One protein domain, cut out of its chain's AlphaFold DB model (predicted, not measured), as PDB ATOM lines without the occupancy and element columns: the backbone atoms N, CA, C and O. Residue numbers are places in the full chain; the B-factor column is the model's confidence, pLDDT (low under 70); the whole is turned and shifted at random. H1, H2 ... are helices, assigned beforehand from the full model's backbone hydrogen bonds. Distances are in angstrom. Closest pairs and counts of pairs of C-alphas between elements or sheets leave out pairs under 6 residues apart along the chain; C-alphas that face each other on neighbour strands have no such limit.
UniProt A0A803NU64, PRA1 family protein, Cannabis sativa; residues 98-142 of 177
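AT A GLANCE: This is residues 98 to 142 of the 177 residues of the protein "PRA1 family protein" of Cannabis sativa (UniProt A0A803NU64). Two long helices, H1 and then H2, meet near their ends as a wide, open L, with the corner at Ser 117 and nothing filling the space between the two arms. The far part of each arm stands free: residues 98 to 110 and residues 125 to 142. The printed part has 45 residues with two named helices and no named strand, an all-helix domain. It is extended, with a radius of gyration of the C-alphas of 16.4 A and spans of 53 by 23 by 7 A.

HOW THE PARTS SIT: H1, residues 99 to 116, is joined by a tight link of 1 residue to H2, residues 118 to 140. The two are close but not clearly touching, with 2 pairs of C-alphas within 8 A; the closest C-alphas, those of Val 114 and Gly 120, are 5.0 A apart. Their lines are about perpendicular, at 80 degrees. In H1 and H2 every O i to N i+4 pair is within hydrogen-bond range.

IN THESE COORDINATES: H1 begins at C-alpha 99 (141.414, 159.193, 113.521) and is 25.5 A long from first to last C-alpha. H2 is 33.4 A long and ends at C-alpha 140 (135.389, 144.529, 159.640).

THE WHOLE: The two C-alphas farthest apart, those of Ser 98 and Val 142, are 52.7 A apart. The printed part has no cut and no long link. Its mean pLDDT is 90.4, and no printed residue is under 70.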
ATOM      1  N   SER A  98     137.650 159.970 110.538       90.06
ATOM      2  CA  SER A  98     138.571 160.691 111.414       90.06
ATOM      3  C   SER A  98     139.341 159.694 112.282       90.06
ATOM      4  O   SER A  98     138.775 158.681 112.704       90.06
ATOM      5  N   ASP A  99     140.594 160.008 112.616       90.38
ATOM      6  CA  ASP A  99     141.414 159.193 113.521       90.38
ATOM      7  C   ASP A  99     140.683 158.902 114.838       90.38
ATOM      8  O   ASP A  99     140.759 157.795 115.364       90.38
ATOM      9  N   THR A 100     139.900 159.863 115.343       92.44
ATOM     10  CA  THR A 100     139.094 159.693 116.557       92.44
ATOM     11  C   THR A 100     137.957 158.689 116.370       92.44
ATOM     12  O   THR A 100     137.723 157.866 117.249       92.44
ATOM     13  N   GLU A 101     137.260 158.712 115.232       91.25
ATOM     14  CA  GLU A 101     136.179 157.762 114.941       91.25
ATOM     15  C   GLU A 101     136.723 156.339 114.802       91.25
ATOM     16  O   GLU A 101     136.158 155.399 115.363       91.25
ATOM     17  N   THR A 102     137.843 156.176 114.093       90.31
ATOM     18  CA  THR A 102     138.513 154.881 113.965       90.31
ATOM     19  C   THR A 102     139.035 154.398 115.310       90.31
ATOM     20  O   THR A 102     138.813 153.239 115.642       90.31
ATOM     21  N   LEU A 103     139.660 155.265 116.112       93.69
ATOM     22  CA  LEU A 103     140.161 154.911 117.439       93.69
ATOM     23  C   LEU A 103     139.019 154.473 118.362       93.69
ATOM     24  O   LEU A 103     139.107 153.404 118.958       93.69
ATOM     25  N   ILE A 104     137.926 155.240 118.435       96.06
ATOM     26  CA  ILE A 104     136.746 154.877 119.237       96.06
ATOM     27  C   ILE A 104     136.159 153.549 118.754       96.06
ATOM     28  O   ILE A 104     135.863 152.678 119.572       96.06
ATOM     29  N   GLY A 105     136.022 153.363 117.439       94.00
ATOM     30  CA  GLY A 105     135.530 152.116 116.858       94.00
ATOM     31  C   GLY A 105     136.418 150.922 117.206       94.00
ATOM     32  O   GLY A 105     135.912 149.882 117.631       94.00
ATOM     33  N   LEU A 106     137.738 151.079 117.086       93.44
ATOM     34  CA  LEU A 106     138.711 150.034 117.391       93.44
ATOM     35  C   LEU A 106     138.677 149.667 118.879       93.44
ATOM     36  O   LEU A 106     138.589 148.489 119.209       93.44
ATOM     37  N   VAL A 107     138.651 150.666 119.768       96.62
ATOM     38  CA  VAL A 107     138.540 150.467 121.220       96.62
ATOM     39  C   VAL A 107     137.247 149.739 121.575       96.62
ATOM     40  O   VAL A 107     137.283 148.762 122.318       96.62
ATOM     41  N   LEU A 108     136.108 150.167 121.025       96.25
ATOM     42  CA  LEU A 108     134.817 149.539 121.298       96.25
ATOM     43  C   LEU A 108     134.805 148.069 120.860       96.25
ATOM     44  O   LEU A 108     134.373 147.203 121.621       96.25
ATOM     45  N   VAL A 109     135.324 147.770 119.664       95.31
ATOM     46  CA  VAL A 109     135.457 146.390 119.175       95.31
ATOM     47  C   VAL A 109     136.362 145.576 120.094       95.31
ATOM     48  O   VAL A 109     135.988 144.471 120.476       95.31
ATOM     49  N   THR A 110     137.513 146.114 120.504       93.56
ATOM     50  CA  THR A 110     138.413 145.436 121.442       93.56
ATOM     51  C   THR A 110     137.720 145.137 122.766       93.56
ATOM     52  O   THR A 110     137.807 144.010 123.244       93.56
ATOM     53  N   VAL A 111     136.987 146.096 123.334       91.44
ATOM     54  CA  VAL A 111     136.226 145.897 124.574       91.44
ATOM     55  C   VAL A 111     135.220 144.758 124.401       91.44
ATOM     56  O   VAL A 111     135.233 143.814 125.187       91.44
ATOM     57  N   ILE A 112     134.408 144.783 123.340       90.31
ATOM     58  CA  ILE A 112     133.432 143.718 123.052       90.31
ATOM     59  C   ILE A 112     134.126 142.355 122.923       90.31
ATOM     60  O   ILE A 112     133.669 141.377 123.508       90.31
ATOM     61  N   VAL A 113     135.244 142.282 122.194       89.88
ATOM     62  CA  VAL A 113     136.015 141.042 122.015       89.88
ATOM     63  C   VAL A 113     136.567 140.531 123.341       89.88
ATOM     64  O   VAL A 113     136.493 139.331 123.597       89.88
ATOM     65  N   VAL A 114     137.083 141.413 124.200       88.44
ATOM     66  CA  VAL A 114     137.544 141.047 125.546       88.44
ATOM     67  C   VAL A 114     136.395 140.436 126.343       88.44
ATOM     68  O   VAL A 114     136.581 139.360 126.896       88.44
ATOM     69  N   PHE A 115     135.206 141.048 126.332       83.06
ATOM     70  CA  PHE A 115     134.018 140.529 127.025       83.06
ATOM     71  C   PHE A 115     133.526 139.179 126.485       83.06
ATOM     72  O   PHE A 115     133.107 138.329 127.265       83.06
ATOM     73  N   VAL A 116     133.569 138.971 125.168       84.00
ATOM     74  CA  VAL A 116     133.159 137.701 124.540       84.00
ATOM     75  C   VAL A 116     134.217 136.607 124.729       84.00
ATOM     76  O   VAL A 116     133.901 135.417 124.690       84.00
ATOM     77  N   SER A 117     135.474 136.983 124.962       90.81
ATOM     78  CA  SER A 117     136.557 136.040 125.231       90.81
ATOM     79  C   SER A 117     136.442 135.467 126.643       90.81
ATOM     80  O   SER A 117     136.058 136.163 127.580       90.81
ATOM     81  N   SER A 118     136.859 134.210 126.836       82.88
ATOM     82  CA  SER A 118     136.915 133.566 128.163       82.88
ATOM     83  C   SER A 118     137.672 134.408 129.201       82.88
ATOM     84  O   SER A 118     137.311 134.423 130.375       82.88
ATOM     85  N   VAL A 119     138.678 135.160 128.749       87.44
ATOM     86  CA  VAL A 119     139.455 136.115 129.549       87.44
ATOM     87  C   VAL A 119     138.580 137.237 130.128       87.44
ATOM     88  O   VAL A 119     138.788 137.611 131.277       87.44
ATOM     89  N   GLY A 120     137.576 137.744 129.406       83.12
ATOM     90  CA  GLY A 120     136.693 138.812 129.893       83.12
ATOM     91  C   GLY A 120     135.895 138.403 131.121       83.12
ATOM     92  O   GLY A 120     135.886 139.119 132.122       83.12
ATOM     93  N   SER A 121     135.297 137.211 131.091       83.62
ATOM     94  CA  SER A 121     134.589 136.652 132.249       83.62
ATOM     95  C   SER A 121     135.509 136.483 133.465       83.62
ATOM     96  O   SER A 121     135.075 136.715 134.594       83.62
ATOM     97  N   LEU A 122     136.786 136.138 133.253       86.75
ATOM     98  CA  LEU A 122     137.785 136.068 134.324       86.75
ATOM     99  C   LEU A 122     138.099 137.453 134.900       86.75
ATOM    100  O   LEU A 122     138.101 137.593 136.118       86.75
ATOM    101  N   LEU A 123     138.320 138.470 134.057       87.62
ATOM    102  CA  LEU A 123     138.609 139.836 134.515       87.62
ATOM    103  C   LEU A 123     137.460 140.433 135.336       87.62
ATOM    104  O   LEU A 123     137.698 141.065 136.359       87.62
ATOM    105  N   ILE A 124     136.212 140.207 134.914       86.69
ATOM    106  CA  ILE A 124     135.035 140.680 135.653       86.69
ATOM    107  C   ILE A 124     134.908 139.937 136.987       86.69
ATOM    108  O   ILE A 124     134.640 140.558 138.016       86.69
ATOM    109  N   SER A 125     135.124 138.620 136.985       87.12
ATOM    110  CA  SER A 125     135.025 137.797 138.191       87.12
ATOM    111  C   SER A 125     136.082 138.177 139.229       87.12
ATOM    112  O   SER A 125     135.746 138.422 140.385       87.12
ATOM    113  N   THR A 126     137.352 138.311 138.834       91.00
ATOM    114  CA  THR A 126     138.427 138.690 139.764       91.00
ATOM    115  C   THR A 126     138.262 140.112 140.291       91.00
ATOM    116  O   THR A 126     138.522 140.338 141.472       91.00
ATOM    117  N   LEU A 127     137.772 141.050 139.470       91.94
ATOM    118  CA  LEU A 127     137.442 142.408 139.908       91.94
ATOM    119  C   LEU A 127     136.328 142.404 140.963       91.94
ATOM    120  O   LEU A 127     136.482 143.033 142.007       91.94
ATOM    121  N   LEU A 128     135.224 141.689 140.718       93.25
ATOM    122  CA  LEU A 128     134.110 141.598 141.667       93.25
ATOM    123  C   LEU A 128     134.513 140.895 142.961       93.25
ATOM    124  O   LEU A 128     134.162 141.364 144.040       93.25
ATOM    125  N   VAL A 129     135.271 139.800 142.867       95.62
ATOM    126  CA  VAL A 129     135.791 139.084 144.039       95.62
ATOM    127  C   VAL A 129     136.740 139.982 144.832       95.62
ATOM    128  O   VAL A 129     136.594 140.093 146.045       95.62
ATOM    129  N   GLY A 130     137.664 140.678 144.165       94.12
ATOM    130  CA  GLY A 130     138.559 141.641 144.806       94.12
ATOM    131  C   GLY A 130     137.798 142.780 145.486       94.12
ATOM    132  O   GLY A 130     138.053 143.075 146.650       94.12
ATOM    133  N   PHE A 131     136.812 143.371 144.805       95.31
ATOM    134  CA  PHE A 131     135.946 144.406 145.373       95.31
ATOM    135  C   PHE A 131     135.172 143.897 146.593       95.31
ATOM    136  O   PHE A 131     135.154 144.561 147.624       95.31
ATOM    137  N   ALA A 132     134.598 142.694 146.524       93.75
ATOM    138  CA  ALA A 132     133.903 142.076 147.649       93.75
ATOM    139  C   ALA A 132     134.837 141.854 148.848       93.75
ATOM    140  O   ALA A 132     134.447 142.131 149.981       93.75
ATOM    141  N   ILE A 133     136.079 141.417 148.609       95.81
ATOM    142  CA  ILE A 133     137.101 141.279 149.655       95.81
ATOM    143  C   ILE A 133     137.433 142.644 150.267       95.81
ATOM    144  O   ILE A 133     137.505 142.742 151.488       95.81
ATOM    145  N   VAL A 134     137.596 143.701 149.463       94.62
ATOM    146  CA  VAL A 134     137.859 145.065 149.959       94.62
ATOM    147  C   VAL A 134     136.683 145.591 150.782       94.62
ATOM    148  O   VAL A 134     136.897 146.135 151.862       94.62
ATOM    149  N   CYS A 135     135.445 145.394 150.326       92.12
ATOM    150  CA  CYS A 135     134.250 145.771 151.078       92.12
ATOM    151  C   CYS A 135     134.130 144.991 152.389       92.12
ATOM    152  O   CYS A 135     133.852 145.592 153.420       92.12
ATOM    153  N   ALA A 136     134.373 143.678 152.372       94.56
ATOM    154  CA  ALA A 136     134.383 142.861 153.581       94.56
ATOM    155  C   ALA A 136     135.484 143.327 154.541       94.56
ATOM    156  O   ALA A 136     135.220 143.554 155.717       94.56
ATOM    157  N   HIS A 137     136.699 143.549 154.033       94.19
ATOM    158  CA  HIS A 137     137.806 144.085 154.814       94.19
ATOM    159  C   HIS A 137     137.434 145.423 155.456       94.19
ATOM    160  O   HIS A 137     137.626 145.576 156.655       94.19
ATOM    161  N   GLY A 138     136.842 146.346 154.693       87.69
ATOM    162  CA  GLY A 138     136.349 147.632 155.185       87.69
ATOM    163  C   GLY A 138     135.227 147.507 156.219       87.69
ATOM    164  O   GLY A 138     135.226 148.250 157.189       87.69
ATOM    165  N   ALA A 139     134.316 146.544 156.061       90.88
ATOM    166  CA  ALA A 139     133.215 146.314 156.998       90.88
ATOM    167  C   ALA A 139     133.684 145.788 158.366       90.88
ATOM    168  O   ALA A 139     133.058 146.081 159.381       90.88
ATOM    169  N   PHE A 140     134.778 145.022 158.398       87.50
ATOM    170  CA  PHE A 140     135.389 144.529 159.640       87.50
ATOM    171  C   PHE A 140     136.501 145.441 160.175       87.50
ATOM    172  O   PHE A 140     136.963 145.254 161.301       87.50
ATOM    173  N   ARG A 141     136.943 146.432 159.390       84.19
ATOM    174  CA  ARG A 141     137.888 147.461 159.829       84.19
ATOM    175  C   ARG A 141     137.123 148.453 160.697       84.19
ATOM    176  O   ARG A 141     136.365 149.260 160.178       84.19
ATOM    177  N   VAL A 142     137.344 148.404 162.009       77.00
ATOM    178  CA  VAL A 142     136.897 149.470 162.912       77.00
ATOM    179  C   VAL A 142     137.672 150.734 162.523       77.00
ATOM    180  O   VAL A 142     138.908 150.715 162.575       77.00
TER     181      VAL A 142